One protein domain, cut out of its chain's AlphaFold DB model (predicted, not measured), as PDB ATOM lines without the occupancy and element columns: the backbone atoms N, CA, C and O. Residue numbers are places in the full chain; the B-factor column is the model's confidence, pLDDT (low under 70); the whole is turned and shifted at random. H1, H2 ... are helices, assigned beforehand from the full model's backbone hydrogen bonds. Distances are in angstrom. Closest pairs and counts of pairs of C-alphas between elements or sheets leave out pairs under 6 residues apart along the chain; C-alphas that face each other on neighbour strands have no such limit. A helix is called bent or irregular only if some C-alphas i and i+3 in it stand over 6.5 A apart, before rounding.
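AT A GLANCE: This is residues 73 to 201 of the 202 residues of an uncharacterized protein of Thermus scotoductus (UniProt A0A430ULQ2). Long helix H4 is the spine of an elongated, loose model; H6 crosses it, H1 packs on it by residues 87 to 91, hairpin H2-H3 sits at its first end and short H5 at its last. The 129 printed residues, all helix by class, hold H1 to H6 in order; radius of gyration of the C-alphas 17.8 A, spans 52 by 28 by 25 A.

IN THESE COORDINATES: Find C-alpha 73 at (430.101, 125.244, 326.516), where H1, residues 73 to 92, begins. H2 (101 to 117), irregular H3 (123 to 135; C-alphas 124 and 127 are 7.3 A apart), H4 (144 to 169, 38.1 A), H5 (173 to 178) and H6 follow; H6, from 182, ends at C-alpha 199, (443.504, 150.855, 326.335).

HOW THE PARTS SIT: Start at hub H4: its residues 149 to 160 alone touch H6, closest C-alphas Leu 156 and Arg 188, 6.0 A, at a steep tilt of 41 degrees. In hairpin H2-H3, look at C-alphas Leu 105 and Ala 132, the closest, 5.0 A. Every O i to N i+4 pair is within hydrogen-bond range except in H3, 7 of 9.

THE WHOLE: The printed part has no cut and no long link; pLDDT is under 70 at residues 82 to 102 and 199 to 201.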
ATOM      1  N   GLU A  73     430.661 124.737 325.259       78.06
ATOM      2  CA  GLU A  73     430.101 125.244 326.516       78.06
ATOM      3  C   GLU A  73     431.207 125.492 327.544       78.06
ATOM      4  O   GLU A  73     431.256 126.573 328.130       78.06
ATOM      5  N   PHE A  74     432.147 124.554 327.699       78.50
ATOM      6  CA  PHE A  74     433.308 124.719 328.571       78.50
ATOM      7  C   PHE A  74     434.155 125.944 328.198       78.50
ATOM      8  O   PHE A  74     434.434 126.776 329.060       78.50
ATOM      9  N   HIS A  75     434.527 126.105 326.923       74.50
ATOM     10  CA  HIS A  75     435.298 127.270 326.480       74.50
ATOM     11  C   HIS A  75     434.539 128.579 326.670       74.50
ATOM     12  O   HIS A  75     435.132 129.582 327.052       74.50
ATOM     13  N   LEU A  76     433.228 128.577 326.441       73.06
ATOM     14  CA  LEU A  76     432.397 129.759 326.611       73.06
ATOM     15  C   LEU A  76     432.307 130.161 328.086       73.06
ATOM     16  O   LEU A  76     432.438 131.342 328.409       73.06
ATOM     17  N   PHE A  77     432.155 129.190 328.988       74.50
ATOM     18  CA  PHE A  77     432.260 129.426 330.425       74.50
ATOM     19  C   PHE A  77     433.648 129.928 330.827       74.50
ATOM     20  O   PHE A  77     433.729 130.884 331.593       74.50
ATOM     21  N   GLY A  78     434.719 129.343 330.284       73.12
ATOM     22  CA  GLY A  78     436.097 129.771 330.526       73.12
ATOM     23  C   GLY A  78     436.340 131.216 330.093       73.12
ATOM     24  O   GLY A  78     436.687 132.052 330.920       73.12
ATOM     25  N   LEU A  79     436.036 131.549 328.837       71.88
ATOM     26  CA  LEU A  79     436.148 132.907 328.298       71.88
ATOM     27  C   LEU A  79     435.286 133.909 329.063       71.88
ATOM     28  O   LEU A  79     435.672 135.061 329.214       71.88
ATOM     29  N   ARG A  80     434.117 133.498 329.562       70.25
ATOM     30  CA  ARG A  80     433.291 134.352 330.422       70.25
ATOM     31  C   ARG A  80     433.845 134.513 331.821       70.25
ATOM     32  O   ARG A  80     433.680 135.585 332.385       70.25
ATOM     33  N   ALA A  81     434.461 133.488 332.392       72.50
ATOM     34  CA  ALA A  81     435.147 133.607 333.668       72.50
ATOM     35  C   ALA A  81     436.370 134.521 333.530       72.50
ATOM     36  O   ALA A  81     436.589 135.371 334.385       72.50
ATOM     37  N   GLU A  82     437.105 134.416 332.422       68.94
ATOM     38  CA  GLU A  82     438.209 135.311 332.076       68.94
ATOM     39  C   GLU A  82     437.722 136.731 331.805       68.94
ATOM     40  O   GLU A  82     438.268 137.664 332.375       68.94
ATOM     41  N   LEU A  83     436.661 136.917 331.013       67.25
ATOM     42  CA  LEU A  83     436.042 138.221 330.772       67.25
ATOM     43  C   LEU A  83     435.465 138.795 332.060       67.25
ATOM     44  O   LEU A  83     435.632 139.972 332.315       67.25
ATOM     45  N   GLY A  84     434.817 137.988 332.893       67.94
ATOM     46  CA  GLY A  84     434.320 138.385 334.204       67.94
ATOM     47  C   GLY A  84     435.458 138.742 335.153       67.94
ATOM     48  O   GLY A  84     435.334 139.699 335.901       67.94
ATOM     49  N   GLY A  85     436.589 138.041 335.080       67.50
ATOM     50  CA  GLY A  85     437.824 138.357 335.791       67.50
ATOM     51  C   GLY A  85     438.505 139.617 335.261       67.50
ATOM     52  O   GLY A  85     438.976 140.423 336.049       67.50
ATOM     53  N   ALA A  86     438.503 139.841 333.948       62.84
ATOM     54  CA  ALA A  86     439.056 141.018 333.290       62.84
ATOM     55  C   ALA A  86     438.163 142.240 333.499       62.84
ATOM     56  O   ALA A  86     438.671 143.314 333.762       62.84
ATOM     57  N   LEU A  87     436.842 142.081 333.453       60.91
ATOM     58  CA  LEU A  87     435.855 143.083 333.839       60.91
ATOM     59  C   LEU A  87     435.876 143.311 335.336       60.91
ATOM     60  O   LEU A  87     435.688 144.442 335.742       60.91
ATOM     61  N   ALA A  88     436.150 142.293 336.153       58.28
ATOM     62  CA  ALA A  88     436.455 142.494 337.555       58.28
ATOM     63  C   ALA A  88     437.739 143.308 337.663       58.28
ATOM     64  O   ALA A  88     437.686 144.318 338.318       58.28
ATOM     65  N   LEU A  89     438.843 142.995 336.978       55.16
ATOM     66  CA  LEU A  89     440.085 143.786 336.977       55.16
ATOM     67  C   LEU A  89     439.905 145.212 336.425       55.16
ATOM     68  O   LEU A  89     440.463 146.161 336.959       55.16
ATOM     69  N   LEU A  90     439.090 145.402 335.397       55.25
ATOM     70  CA  LEU A  90     438.720 146.714 334.880       55.25
ATOM     71  C   LEU A  90     437.805 147.427 335.865       55.25
ATOM     72  O   LEU A  90     437.982 148.614 336.073       55.25
ATOM     73  N   ALA A  91     436.918 146.701 336.546       50.62
ATOM     74  CA  ALA A  91     436.167 147.200 337.682       50.62
ATOM     75  C   ALA A  91     437.105 147.543 338.850       50.62
ATOM     76  O   ALA A  91     436.946 148.537 339.530       50.62
ATOM     77  N   ARG A  92     438.183 146.803 339.051       50.28
ATOM     78  CA  ARG A  92     439.247 147.069 340.023       50.28
ATOM     79  C   ARG A  92     440.049 148.318 339.696       50.28
ATOM     80  O   ARG A  92     440.445 149.057 340.591       50.28
ATOM     81  N   LEU A  93     440.173 148.614 338.413       50.38
ATOM     82  CA  LEU A  93     440.631 149.897 337.908       50.38
ATOM     83  C   LEU A  93     439.486 150.951 337.874       50.38
ATOM     84  O   LEU A  93     439.788 152.129 337.679       50.38
ATOM     85  N   ALA A  94     438.208 150.550 338.079       45.53
ATOM     86  CA  ALA A  94     436.957 151.328 337.931       45.53
ATOM     87  C   ALA A  94     435.574 150.615 338.231       45.53
ATOM     88  O   ALA A  94     434.953 150.119 337.292       45.53
ATOM     89  N   PRO A  95     434.871 150.812 339.374       48.72
ATOM     90  CA  PRO A  95     434.990 150.167 340.698       48.72
ATOM     91  C   PRO A  95     434.438 148.711 340.832       48.72
ATOM     92  O   PRO A  95     433.333 148.386 340.392       48.72
ATOM     93  N   GLY A  96     435.215 147.881 341.553       42.22
ATOM     94  CA  GLY A  96     435.023 146.458 341.887       42.22
ATOM     95  C   GLY A  96     436.191 145.860 342.713       42.22
ATOM     96  O   GLY A  96     435.978 145.007 343.565       42.22
ATOM     97  N   GLU A  97     437.412 146.374 342.564       39.03
ATOM     98  CA  GLU A  97     438.331 146.655 343.693       39.03
ATOM     99  C   GLU A  97     438.282 148.164 343.888       39.03
ATOM    100  O   GLU A  97     438.077 148.900 342.915       39.03
ATOM    101  N   PRO A  98     438.436 148.636 345.131       43.94
ATOM    102  CA  PRO A  98     438.608 150.051 345.378       43.94
ATOM    103  C   PRO A  98     439.833 150.533 344.586       43.94
ATOM    104  O   PRO A  98     440.916 149.961 344.748       43.94
ATOM    105  N   PRO A  99     439.707 151.583 343.754       49.09
ATOM    106  CA  PRO A  99     440.879 152.319 343.319       49.09
ATOM    107  C   PRO A  99     441.757 152.624 344.542       49.09
ATOM    108  O   PRO A  99     441.243 152.853 345.641       49.09
ATOM    109  N   LYS A 100     443.085 152.619 344.387       57.38
ATOM    110  CA  LYS A 100     443.957 153.129 345.458       57.38
ATOM    111  C   LYS A 100     443.467 154.525 345.838       57.38
ATOM    112  O   LYS A 100     443.120 155.284 344.936       57.38
ATOM    113  N   GLU A 101     443.419 154.816 347.140       62.84
ATOM    114  CA  GLU A 101     442.627 155.884 347.778       62.84
ATOM    115  C   GLU A 101     442.396 157.121 346.892       62.84
ATOM    116  O   GLU A 101     441.253 157.471 346.602       62.84
ATOM    117  N   GLN A 102     443.459 157.710 346.347       69.12
ATOM    118  CA  GLN A 102     443.403 158.903 345.498       69.12
ATOM    119  C   GLN A 102     442.527 158.758 344.229       69.12
ATOM    120  O   GLN A 102     441.737 159.644 343.913       69.12
ATOM    121  N   ALA A 103     442.576 157.639 343.503       71.50
ATOM    122  CA  ALA A 103     441.793 157.479 342.271       71.50
ATOM    123  C   ALA A 103     440.270 157.390 342.524       71.50
ATOM    124  O   ALA A 103     439.489 157.827 341.676       71.50
ATOM    125  N   VAL A 104     439.836 156.899 343.698       72.62
ATOM    126  CA  VAL A 104     438.412 156.899 344.106       72.62
ATOM    127  C   VAL A 104     437.938 158.324 344.308       72.62
ATOM    128  O   VAL A 104     436.898 158.730 343.790       72.62
ATOM    129  N   LEU A 105     438.717 159.074 345.082       80.44
ATOM    130  CA  LEU A 105     438.394 160.438 345.460       80.44
ATOM    131  C   LEU A 105     438.293 161.306 344.212       80.44
ATOM    132  O   LEU A 105     437.335 162.055 344.064       80.44
ATOM    133  N   GLN A 106     439.213 161.128 343.266       81.56
ATOM    134  CA  GLN A 106     439.190 161.870 342.019       81.56
ATOM    135  C   GLN A 106     437.979 161.509 341.135       81.56
ATOM    136  O   GLN A 106     437.324 162.408 340.617       81.56
ATOM    137  N   ALA A 107     437.620 160.227 341.003       77.75
ATOM    138  CA  ALA A 107     436.418 159.817 340.268       77.75
ATOM    139  C   ALA A 107     435.121 160.353 340.907       77.75
ATOM    140  O   ALA A 107     434.166 160.708 340.209       77.75
ATOM    141  N   PHE A 108     435.089 160.431 342.239       84.31
ATOM    142  CA  PHE A 108     433.992 161.042 342.981       84.31
ATOM    143  C   PHE A 108     433.910 162.557 342.734       84.31
ATOM    144  O   PHE A 108     432.823 163.068 342.466       84.31
ATOM    145  N   LEU A 109     435.042 163.267 342.729       86.88
ATOM    146  CA  LEU A 109     435.080 164.688 342.371       86.88
ATOM    147  C   LEU A 109     434.649 164.933 340.917       86.88
ATOM    148  O   LEU A 109     433.891 165.870 340.668       86.88
ATOM    149  N   ASP A 110     435.058 164.076 339.976       86.00
ATOM    150  CA  ASP A 110     434.629 164.153 338.574       86.00
ATOM    151  C   ASP A 110     433.100 163.997 338.450       86.00
ATOM    152  O   ASP A 110     432.453 164.704 337.677       86.00
ATOM    153  N   LEU A 111     432.496 163.107 339.246       85.44
ATOM    154  CA  LEU A 111     431.041 162.953 339.313       85.44
ATOM    155  C   LEU A 111     430.349 164.200 339.879       85.44
ATOM    156  O   LEU A 111     429.365 164.654 339.295       85.44
ATOM    157  N   MET A 112     430.857 164.762 340.979       87.50
ATOM    158  CA  MET A 112     430.307 165.989 341.569       87.50
ATOM    159  C   MET A 112     430.386 167.170 340.594       87.50
ATOM    160  O   MET A 112     429.440 167.949 340.478       87.50
ATOM    161  N   GLU A 113     431.485 167.283 339.845       88.25
ATOM    162  CA  GLU A 113     431.662 168.290 338.797       88.25
ATOM    163  C   GLU A 113     430.632 168.135 337.671       88.25
ATOM    164  O   GLU A 113     430.003 169.115 337.269       88.25
ATOM    165  N   VAL A 114     430.408 166.912 337.182       88.00
ATOM    166  CA  VAL A 114     429.383 166.653 336.161       88.00
ATOM    167  C   VAL A 114     427.983 166.953 336.696       88.00
ATOM    168  O   VAL A 114     427.202 167.591 335.993       88.00
ATOM    169  N   GLY A 115     427.676 166.572 337.940       85.38
ATOM    170  CA  GLY A 115     426.418 166.923 338.603       85.38
ATOM    171  C   GLY A 115     426.182 168.433 338.606       85.38
ATOM    172  O   GLY A 115     425.152 168.892 338.112       85.38
ATOM    173  N   ARG A 116     427.186 169.217 339.026       88.69
ATOM    174  CA  ARG A 116     427.137 170.689 338.987       88.69
ATOM    175  C   ARG A 116     426.907 171.230 337.573       88.69
ATOM    176  O   ARG A 116     426.048 172.088 337.392       88.69
ATOM    177  N   ARG A 117     427.605 170.706 336.559       88.94
ATOM    178  CA  ARG A 117     427.418 171.119 335.149       88.94
ATOM    179  C   ARG A 117     426.031 170.797 334.598       88.94
ATOM    180  O   ARG A 117     425.551 171.509 333.725       88.94
ATOM    181  N   LEU A 118     425.400 169.739 335.101       89.19
ATOM    182  CA  LEU A 118     424.042 169.331 334.736       89.19
ATOM    183  C   LEU A 118     422.958 170.004 335.597       89.19
ATOM    184  O   LEU A 118     421.777 169.740 335.389       89.19
ATOM    185  N   GLY A 119     423.330 170.857 336.560       91.25
ATOM    186  CA  GLY A 119     422.390 171.510 337.477       91.25
ATOM    187  C   GLY A 119     421.831 170.590 338.571       91.25
ATOM    188  O   GLY A 119     420.829 170.924 339.197       91.25
ATOM    189  N   VAL A 120     422.462 169.437 338.806       87.88
ATOM    190  CA  VAL A 120     422.103 168.488 339.866       87.88
ATOM    191  C   VAL A 120     423.022 168.727 341.062       87.88
ATOM    192  O   VAL A 120     424.136 168.204 341.125       87.88
ATOM    193  N   GLU A 121     422.564 169.535 342.018       81.25
ATOM    194  CA  GLU A 121     423.252 169.701 343.302       81.25
ATOM    195  C   GLU A 121     422.843 168.598 344.283       81.25
ATOM    196  O   GLU A 121     421.664 168.452 344.603       81.25
ATOM    197  N   VAL A 122     423.825 167.857 344.802       80.69
ATOM    198  CA  VAL A 122     423.623 166.842 345.848       80.69
ATOM    199  C   VAL A 122     424.296 167.326 347.128       80.69
ATOM    200  O   VAL A 122     425.479 167.075 347.370       80.69
ATOM    201  N   ARG A 123     423.552 168.094 347.927       86.56
ATOM    202  CA  ARG A 123     424.076 168.788 349.118       86.56
ATOM    203  C   ARG A 123     424.536 167.820 350.203       86.56
ATOM    204  O   ARG A 123     425.483 168.106 350.927       86.56
ATOM    205  N   GLU A 124     423.905 166.657 350.269       87.50
ATOM    206  CA  GLU A 124     424.218 165.558 351.181       87.50
ATOM    207  C   GLU A 124     425.646 165.026 350.983       87.50
ATOM    208  O   GLU A 124     426.210 164.409 351.882       87.50
ATOM    209  N   LEU A 125     426.252 165.280 349.817       86.12
ATOM    210  CA  LEU A 125     427.596 164.825 349.473       86.12
ATOM    211  C   LEU A 125     428.679 165.893 349.687       86.12
ATOM    212  O   LEU A 125     429.850 165.612 349.442       86.12
ATOM    213  N   TYR A 126     428.342 167.095 350.168       89.38
ATOM    214  CA  TYR A 126     429.317 168.187 350.319       89.38
ATOM    215  C   TYR A 126     430.413 167.880 351.342       89.38
ATOM    216  O   TYR A 126     431.577 168.210 351.117       89.38
ATOM    217  N   GLU A 127     430.077 167.204 352.441       89.69
ATOM    218  CA  GLU A 127     431.078 166.776 353.424       89.69
ATOM    219  C   GLU A 127     432.044 165.744 352.829       89.69
ATOM    220  O   GLU A 127     433.259 165.840 353.022       89.69
ATOM    221  N   ALA A 128     431.514 164.806 352.037       84.94
ATOM    222  CA  ALA A 128     432.313 163.829 351.307       84.94
ATOM    223  C   ALA A 128     433.189 164.505 350.236       84.94
ATOM    224  O   ALA A 128     434.349 164.135 350.072       84.94
ATOM    225  N   GLU A 129     432.681 165.531 349.543       89.12
ATOM    226  CA  GLU A 129     433.439 166.320 348.559       89.12
ATOM    227  C   GLU A 129     434.596 167.060 349.228       89.12
ATOM    228  O   GLU A 129     435.737 166.971 348.774       89.12
ATOM    229  N   ALA A 130     434.342 167.729 350.351       89.56
ATOM    230  CA  ALA A 130     435.377 168.418 351.114       89.56
ATOM    231  C   ALA A 130     436.431 167.452 351.678       89.56
ATOM    232  O   ALA A 130     437.606 167.810 351.782       89.56
ATOM    233  N   LEU A 131     436.036 166.238 352.070       89.19
ATOM    234  CA  LEU A 131     436.973 165.186 352.466       89.19
ATOM    235  C   LEU A 131     437.839 164.747 351.278       89.19
ATOM    236  O   LEU A 131     439.061 164.751 351.384       89.19
ATOM    237  N   ALA A 132     437.224 164.455 350.130       86.56
ATOM    238  CA  ALA A 132     437.931 164.015 348.933       86.56
ATOM    239  C   ALA A 132     438.950 165.044 348.431       86.56
ATOM    240  O   ALA A 132     440.073 164.675 348.097       86.56
ATOM    241  N   LYS A 133     438.604 166.336 348.457       88.12
ATOM    242  CA  LYS A 133     439.525 167.419 348.077       88.12
ATOM    243  C   LYS A 133     440.717 167.562 349.021       88.12
ATOM    244  O   LYS A 133     441.780 167.967 348.572       88.12
ATOM    245  N   ARG A 134     440.546 167.276 350.316       88.62
ATOM    246  CA  ARG A 134     441.625 167.365 351.319       88.62
ATOM    247  C   ARG A 134     442.584 166.182 351.257       88.62
ATOM    248  O   ARG A 134     443.750 166.341 351.588       88.62
ATOM    249  N   SER A 135     442.080 165.021 350.856       86.00
ATOM    250  CA  SER A 135     442.847 163.776 350.780       86.00
ATOM    251  C   SER A 135     443.598 163.593 349.453       86.00
ATOM    252  O   SER A 135     444.362 162.641 349.312       86.00
ATOM    253  N   LEU A 136     443.374 164.468 348.469       83.00
ATOM    254  CA  LEU A 136     444.099 164.484 347.199       83.00
ATOM    255  C   LEU A 136     445.222 165.519 347.242       83.00
ATOM    256  O   LEU A 136     444.957 166.716 347.345       83.00
ATOM    257  N   ASP A 137     446.463 165.057 347.104       74.12
ATOM    258  CA  ASP A 137     447.618 165.937 346.953       74.12
ATOM    259  C   ASP A 137     447.657 166.530 345.535       74.12
ATOM    260  O   ASP A 137     447.678 165.805 344.539       74.12
ATOM    261  N   GLY A 138     447.708 167.862 345.439       70.75
ATOM    262  CA  GLY A 138     447.874 168.591 344.178       70.75
ATOM    263  C   GLY A 138     446.587 169.185 343.577       70.75
ATOM    264  O   GLY A 138     445.496 169.058 344.134       70.75
ATOM    265  N   PRO A 139     446.713 169.914 342.450       70.44
ATOM    266  CA  PRO A 139     445.589 170.571 341.792       70.44
ATOM    267  C   PRO A 139     444.614 169.552 341.189       70.44
ATOM    268  O   PRO A 139     444.998 168.680 340.413       70.44
ATOM    269  N   GLN A 140     443.332 169.702 341.523       76.75
ATOM    270  CA  GLN A 140     442.261 168.840 341.027       76.75
ATOM    271  C   GLN A 140     441.754 169.358 339.680       76.75
ATOM    272  O   GLN A 140     441.267 170.484 339.577       76.75
ATOM    273  N   GLY A 141     441.857 168.521 338.651       80.69
ATOM    274  CA  GLY A 141     441.303 168.772 337.324       80.69
ATOM    275  C   GLY A 141     440.226 167.752 336.985       80.69
ATOM    276  O   GLY A 141     440.368 166.572 337.303       80.69
ATOM    277  N   PHE A 142     439.160 168.208 336.326       84.38
ATOM    278  CA  PHE A 142     438.179 167.307 335.732       84.38
ATOM    279  C   PHE A 142     438.791 166.603 334.523       84.38
ATOM    280  O   PHE A 142     439.208 167.267 333.571       84.38
ATOM    281  N   ASP A 143     438.809 165.274 334.556       80.88
ATOM    282  CA  ASP A 143     439.249 164.438 333.440       80.88
ATOM    283  C   ASP A 143     438.020 163.841 332.726       80.88
ATOM    284  O   ASP A 143     437.440 162.855 333.202       80.88
ATOM    285  N   PRO A 144     437.585 164.430 331.594       80.94
ATOM    286  CA  PRO A 144     436.397 163.967 330.882       80.94
ATOM    287  C   PRO A 144     436.567 162.560 330.304       80.94
ATOM    288  O   PRO A 144     435.588 161.816 330.209       80.94
ATOM    289  N   GLU A 145     437.786 162.185 329.918       80.88
ATOM    290  CA  GLU A 145     438.053 160.899 329.284       80.88
ATOM    291  C   GLU A 145     438.015 159.773 330.315       80.88
ATOM    292  O   GLU A 145     437.330 158.766 330.103       80.88
ATOM    293  N   ARG A 146     438.656 159.969 331.475       77.19
ATOM    294  CA  ARG A 146     438.515 159.054 332.613       77.19
ATOM    295  C   ARG A 146     437.053 158.934 333.025       77.19
ATOM    296  O   ARG A 146     436.558 157.815 333.136       77.19
ATOM    297  N   PHE A 147     436.344 160.051 333.201       81.88
ATOM    298  CA  PHE A 147     434.927 160.023 333.572       81.88
ATOM    299  C   PHE A 147     434.095 159.175 332.596       81.88
ATOM    300  O   PHE A 147     433.325 158.311 333.024       81.88
ATOM    301  N   LEU A 148     434.275 159.374 331.288       82.75
ATOM    302  CA  LEU A 148     433.544 158.632 330.265       82.75
ATOM    303  C   LEU A 148     433.912 157.141 330.259       82.75
ATOM    304  O   LEU A 148     433.017 156.297 330.230       82.75
ATOM    305  N   ARG A 149     435.204 156.802 330.370       78.06
ATOM    306  CA  ARG A 149     435.695 155.418 330.506       78.06
ATOM    307  C   ARG A 149     435.015 154.690 331.664       78.06
ATOM    308  O   ARG A 149     434.438 153.625 331.455       78.06
ATOM    309  N   LEU A 150     435.013 155.293 332.855       74.31
ATOM    310  CA  LEU A 150     434.383 154.725 334.055       74.31
ATOM    311  C   LEU A 150     432.893 154.422 333.827       74.31
ATOM    312  O   LEU A 150     432.388 153.375 334.237       74.31
ATOM    313  N   ARG A 151     432.176 155.324 333.145       82.94
ATOM    314  CA  ARG A 151     430.743 155.164 332.867       82.94
ATOM    315  C   ARG A 151     430.458 154.063 331.855       82.94
ATOM    316  O   ARG A 151     429.560 153.257 332.092       82.94
ATOM    317  N   LEU A 152     431.225 153.995 330.770       83.81
ATOM    318  CA  LEU A 152     431.058 152.959 329.749       83.81
ATOM    319  C   LEU A 152     431.377 151.560 330.296       83.81
ATOM    320  O   LEU A 152     430.642 150.617 330.004       83.81
ATOM    321  N   VAL A 153     432.404 151.430 331.145       80.88
ATOM    322  CA  VAL A 153     432.703 150.175 331.857       80.88
ATOM    323  C   VAL A 153     431.525 149.759 332.738       80.88
ATOM    324  O   VAL A 153     431.087 148.615 332.666       80.88
ATOM    325  N   GLY A 154     430.959 150.686 333.518       78.12
ATOM    326  CA  GLY A 154     429.799 150.396 334.364       78.12
ATOM    327  C   GLY A 154     428.582 149.895 333.576       78.12
ATOM    328  O   GLY A 154     427.916 148.953 334.006       78.12
ATOM    329  N   ILE A 155     428.320 150.471 332.397       83.69
ATOM    330  CA  ILE A 155     427.248 150.006 331.502       83.69
ATOM    331  C   ILE A 155     427.551 148.595 330.988       83.69
ATOM    332  O   ILE A 155     426.680 147.729 331.043       83.69
ATOM    333  N   LEU A 156     428.781 148.332 330.535       84.88
ATOM    334  CA  LEU A 156     429.173 147.009 330.044       84.88
ATOM    335  C   LEU A 156     429.030 145.934 331.134       84.88
ATOM    336  O   LEU A 156     428.472 144.869 330.876       84.88
ATOM    337  N   VAL A 157     429.452 146.232 332.365       79.75
ATOM    338  CA  VAL A 157     429.281 145.338 333.521       79.75
ATOM    339  C   VAL A 157     427.803 145.057 333.793       79.75
ATOM    340  O   VAL A 157     427.440 143.912 334.057       79.75
ATOM    341  N   ALA A 158     426.933 146.067 333.706       81.88
ATOM    342  CA  ALA A 158     425.497 145.871 333.884       81.88
ATOM    343  C   ALA A 158     424.914 144.922 332.821       81.88
ATOM    344  O   ALA A 158     424.162 144.011 333.165       81.88
ATOM    345  N   VAL A 159     425.310 145.081 331.553       87.38
ATOM    346  CA  VAL A 159     424.884 144.194 330.457       87.38
ATOM    347  C   VAL A 159     425.368 142.758 330.679       87.38
ATOM    348  O   VAL A 159     424.587 141.816 330.550       87.38
ATOM    349  N   GLU A 160     426.628 142.573 331.074       83.69
ATOM    350  CA  GLU A 160     427.193 141.248 331.370       83.69
ATOM    351  C   GLU A 160     426.532 140.590 332.580       83.69
ATOM    352  O   GLU A 160     426.346 139.372 332.603       83.69
ATOM    353  N   ARG A 161     426.110 141.379 333.574       83.94
ATOM    354  CA  ARG A 161     425.359 140.863 334.720       83.94
ATOM    355  C   ARG A 161     423.999 140.319 334.299       83.94
ATOM    356  O   ARG A 161     423.657 139.214 334.711       83.94
ATOM    357  N   ILE A 162     423.261 141.059 333.467       87.38
ATOM    358  CA  ILE A 162     421.968 140.612 332.919       87.38
ATOM    359  C   ILE A 162     422.173 139.310 332.143       87.38
ATOM    360  O   ILE A 162     421.496 138.319 332.395       87.38
ATOM    361  N   LEU A 163     423.175 139.270 331.265       87.06
ATOM    362  CA  LEU A 163     423.508 138.077 330.495       87.06
ATOM    363  C   LEU A 163     423.862 136.880 331.397       87.06
ATOM    364  O   LEU A 163     423.382 135.770 331.177       87.06
ATOM    365  N   GLY A 164     424.651 137.104 332.451       84.25
ATOM    366  CA  GLY A 164     424.983 136.104 333.469       84.25
ATOM    367  C   GLY A 164     423.779 135.608 334.278       84.25
ATOM    368  O   GLY A 164     423.740 134.450 334.694       84.25
ATOM    369  N   GLU A 165     422.793 136.465 334.535       86.00
ATOM    370  CA  GLU A 165     421.521 136.084 335.159       86.00
ATOM    371  C   GLU A 165     420.679 135.209 334.218       86.00
ATOM    372  O   GLU A 165     420.203 134.163 334.655       86.00
ATOM    373  N   GLU A 166     420.579 135.558 332.934       86.12
ATOM    374  CA  GLU A 166     419.841 134.772 331.933       86.12
ATOM    375  C   GLU A 166     420.440 133.373 331.723       86.12
ATOM    376  O   GLU A 166     419.721 132.376 331.701       86.12
ATOM    377  N   ILE A 167     421.769 133.254 331.679       83.06
ATOM    378  CA  ILE A 167     422.443 131.948 331.559       83.06
ATOM    379  C   ILE A 167     422.192 131.065 332.774       83.06
ATOM    380  O   ILE A 167     422.024 129.861 332.623       83.06
ATOM    381  N   ARG A 168     422.176 131.648 333.980       82.69
ATOM    382  CA  ARG A 168     421.889 130.896 335.210       82.69
ATOM    383  C   ARG A 168     420.441 130.414 335.277       82.69
ATOM    384  O   ARG A 168     420.172 129.467 336.006       82.69
ATOM    385  N   ARG A 169     419.525 131.076 334.564       84.56
ATOM    386  CA  ARG A 169     418.107 130.703 334.487       84.56
ATOM    387  C   ARG A 169     417.822 129.658 333.413       84.56
ATOM    388  O   ARG A 169     416.877 128.895 333.577       84.56
ATOM    389  N   ALA A 170     418.595 129.629 332.330       83.12
ATOM    390  CA  ALA A 170     418.378 128.679 331.247       83.12
ATOM    391  C   ALA A 170     418.826 127.259 331.620       83.12
ATOM    392  O   ALA A 170     419.878 127.062 332.225       83.12
ATOM    393  N   GLU A 171     418.058 126.255 331.184       78.88
ATOM    394  CA  GLU A 171     418.447 124.843 331.311       78.88
ATOM    395  C   GLU A 171     419.723 124.536 330.519       78.88
ATOM    396  O   GLU A 171     420.523 123.681 330.907       78.88
ATOM    397  N   ARG A 172     419.923 125.249 329.402       77.81
ATOM    398  CA  ARG A 172     421.114 125.156 328.562       77.81
ATOM    399  C   ARG A 172     421.708 126.543 328.308       77.81
ATOM    400  O   ARG A 172     421.008 127.421 327.805       77.81
ATOM    401  N   PRO A 173     423.017 126.745 328.535       73.19
ATOM    402  CA  PRO A 173     423.669 128.044 328.329       73.19
ATOM    403  C   PRO A 173     423.545 128.581 326.897       73.19
ATOM    404  O   PRO A 173     423.475 129.792 326.691       73.19
ATOM    405  N   GLY A 174     423.511 127.682 325.906       73.38
ATOM    406  CA  GLY A 174     423.338 128.036 324.496       73.38
ATOM    407  C   GLY A 174     421.986 128.683 324.183       73.38
ATOM    408  O   GLY A 174     421.918 129.553 323.319       73.38
ATOM    409  N   GLU A 175     420.929 128.325 324.911       78.25
ATOM    410  CA  GLU A 175     419.588 128.888 324.712       78.25
ATOM    411  C   GLU A 175     419.504 130.317 325.253       78.25
ATOM    412  O   GLU A 175     418.987 131.196 324.570       78.25
ATOM    413  N   ALA A 176     420.112 130.585 326.415       79.88
ATOM    414  CA  ALA A 176     420.237 131.947 326.942       79.88
ATOM    415  C   ALA A 176     421.035 132.864 326.009       79.88
ATOM    416  O   ALA A 176     420.738 134.048 325.893       79.88
ATOM    417  N   LEU A 177     422.060 132.329 325.342       78.25
ATOM    418  CA  LEU A 177     422.856 133.074 324.368       78.25
ATOM    419  C   LEU A 177     422.076 133.396 323.098       78.25
ATOM    420  O   LEU A 177     422.161 134.520 322.611       78.25
ATOM    421  N   ALA A 178     421.340 132.418 322.573       81.38
ATOM    422  CA  ALA A 178     420.516 132.594 321.385       81.38
ATOM    423  C   ALA A 178     419.308 133.509 321.647       81.38
ATOM    424  O   ALA A 178     418.887 134.234 320.753       81.38
ATOM    425  N   GLY A 179     418.770 133.487 322.869       82.38
ATOM    426  CA  GLY A 179     417.638 134.310 323.296       82.38
ATOM    427  C   GLY A 179     418.013 135.658 323.916       82.38
ATOM    428  O   GLY A 179     417.116 136.396 324.324       82.38
ATOM    429  N   PHE A 180     419.303 135.995 324.027       89.75
ATOM    430  CA  PHE A 180     419.708 137.272 324.612       89.75
ATOM    431  C   PHE A 180     419.292 138.435 323.696       89.75
ATOM    432  O   PHE A 180     419.495 138.339 322.484       89.75
ATOM    433  N   PRO A 181     418.744 139.547 324.227       92.62
ATOM    434  CA  PRO A 181     418.241 140.624 323.383       92.62
ATOM    435  C   PRO A 181     419.317 141.180 322.439       92.62
ATOM    436  O   PRO A 181     420.367 141.643 322.891       92.62
ATOM    437  N   GLU A 182     419.036 141.178 321.130       90.69
ATOM    438  CA  GLU A 182     420.012 141.539 320.086       90.69
ATOM    439  C   GLU A 182     420.626 142.927 320.306       90.69
ATOM    440  O   GLU A 182     421.842 143.088 320.231       90.69
ATOM    441  N   HIS A 183     419.808 143.911 320.679       92.50
ATOM    442  CA  HIS A 183     420.267 145.274 320.955       92.50
ATOM    443  C   HIS A 183     421.264 145.346 322.127       92.50
ATOM    444  O   HIS A 183     422.203 146.140 322.091       92.50
ATOM    445  N   LEU A 184     421.103 144.508 323.161       91.62
ATOM    446  CA  LEU A 184     422.057 144.433 324.272       91.62
ATOM    447  C   LEU A 184     423.337 143.714 323.855       91.62
ATOM    448  O   LEU A 184     424.421 144.107 324.282       91.62
ATOM    449  N   GLN A 185     423.229 142.683 323.014       90.06
ATOM    450  CA  GLN A 185     424.391 141.983 322.473       90.06
ATOM    451  C   GLN A 185     425.241 142.903 321.589       90.06
ATOM    452  O   GLN A 185     426.467 142.914 321.717       90.06
ATOM    453  N   GLU A 186     424.607 143.683 320.718       92.88
ATOM    454  CA  GLU A 186     425.284 144.652 319.861       92.88
ATOM    455  C   GLU A 186     425.951 145.750 320.698       92.88
ATOM    456  O   GLU A 186     427.149 146.008 320.545       92.88
ATOM    457  N   LEU A 187     425.227 146.319 321.670       91.31
ATOM    458  CA  LEU A 187     425.779 147.299 322.605       91.31
ATOM    459  C   LEU A 187     427.000 146.745 323.355       91.31
ATOM    460  O   LEU A 187     428.027 147.416 323.437       91.31
ATOM    461  N   ARG A 188     426.922 145.508 323.862       89.88
ATOM    462  CA  ARG A 188     428.026 144.814 324.549       89.88
ATOM    463  C   ARG A 188     429.278 144.744 323.678       89.88
ATOM    464  O   ARG A 188     430.367 145.083 324.138       89.88
ATOM    465  N   GLN A 189     429.125 144.340 322.415       90.62
ATOM    466  CA  GLN A 189     430.235 144.227 321.464       90.62
ATOM    467  C   GLN A 189     430.847 145.592 321.133       90.62
ATOM    468  O   GLN A 189     432.072 145.735 321.138       90.62
ATOM    469  N   LEU A 190     430.012 146.603 320.883       92.19
ATOM    470  CA  LEU A 190     430.466 147.962 320.583       92.19
ATOM    471  C   LEU A 190     431.203 148.591 321.771       92.19
ATOM    472  O   LEU A 190     432.272 149.172 321.583       92.19
ATOM    473  N   LEU A 191     430.686 148.426 322.993       88.38
ATOM    474  CA  LEU A 191     431.329 148.916 324.215       88.38
ATOM    475  C   LEU A 191     432.667 148.218 324.472       88.38
ATOM    476  O   LEU A 191     433.662 148.892 324.731       88.38
ATOM    477  N   ALA A 192     432.727 146.889 324.347       85.31
ATOM    478  CA  ALA A 192     433.974 146.140 324.501       85.31
ATOM    479  C   ALA A 192     435.033 146.571 323.467       85.31
ATOM    480  O   ALA A 192     436.210 146.750 323.798       85.31
ATOM    481  N   LYS A 193     434.616 146.806 322.217       86.88
ATOM    482  CA  LYS A 193     435.493 147.314 321.154       86.88
ATOM    483  C   LYS A 193     435.992 148.736 321.437       86.88
ATOM    484  O   LYS A 193     437.171 149.011 321.246       86.88
ATOM    485  N   ALA A 194     435.122 149.631 321.900       84.88
ATOM    486  CA  ALA A 194     435.499 151.009 322.219       84.88
ATOM    487  C   ALA A 194     436.454 151.086 323.422       84.88
ATOM    488  O   ALA A 194     437.421 151.840 323.409       84.88
ATOM    489  N   LEU A 195     436.220 150.275 324.455       81.19
ATOM    490  CA  LEU A 195     437.077 150.247 325.642       81.19
ATOM    491  C   LEU A 195     438.455 149.631 325.355       81.19
ATOM    492  O   LEU A 195     439.455 150.088 325.904       81.19
ATOM    493  N   SER A 196     438.529 148.630 324.472       77.88
ATOM    494  CA  SER A 196     439.809 148.021 324.078       77.88
ATOM    495  C   SER A 196     440.671 148.944 323.212       77.88
ATOM    496  O   SER A 196     441.884 148.988 323.412       77.88
ATOM    497  N   SER A 197     440.083 149.735 322.306       78.31
ATOM    498  CA  SER A 197     440.850 150.718 321.521       78.31
ATOM    499  C   SER A 197     441.417 151.850 322.383       78.31
ATOM    500  O   SER A 197     442.510 152.342 322.115       78.31
ATOM    501  N   TRP A 198     440.718 152.228 323.451       71.12
ATOM    502  CA  TRP A 198     441.172 153.229 324.418       71.12
ATOM    503  C   TRP A 198     442.287 152.750 325.353       71.12
ATOM    504  O   TRP A 198     443.060 153.569 325.852       71.12
ATOM    505  N   ALA A 199     442.398 151.440 325.579       57.50
ATOM    506  CA  ALA A 199     443.504 150.855 326.335       57.50
ATOM    507  C   ALA A 199     444.818 150.815 325.530       57.50
ATOM    508  O   ALA A 199     445.887 150.845 326.128       57.50
ATOM    509  N   GLY A 200     444.744 150.768 324.193       46.44
ATOM    510  CA  GLY A 200     445.910 150.711 323.299       46.44
ATOM    511  C   GLY A 200     446.454 152.066 322.828       46.44
ATOM    512  O   GLY A 200     447.398 152.088 322.045       46.44
ATOM    513  N   ALA A 201     445.853 153.178 323.256       46.81
ATOM    514  CA  ALA A 201     446.265 154.536 322.883       46.81
ATOM    515  C   ALA A 201     447.212 155.207 323.903       46.81
ATOM    516  O   ALA A 201     447.538 156.380 323.731       46.81
TER     517      ALA A 201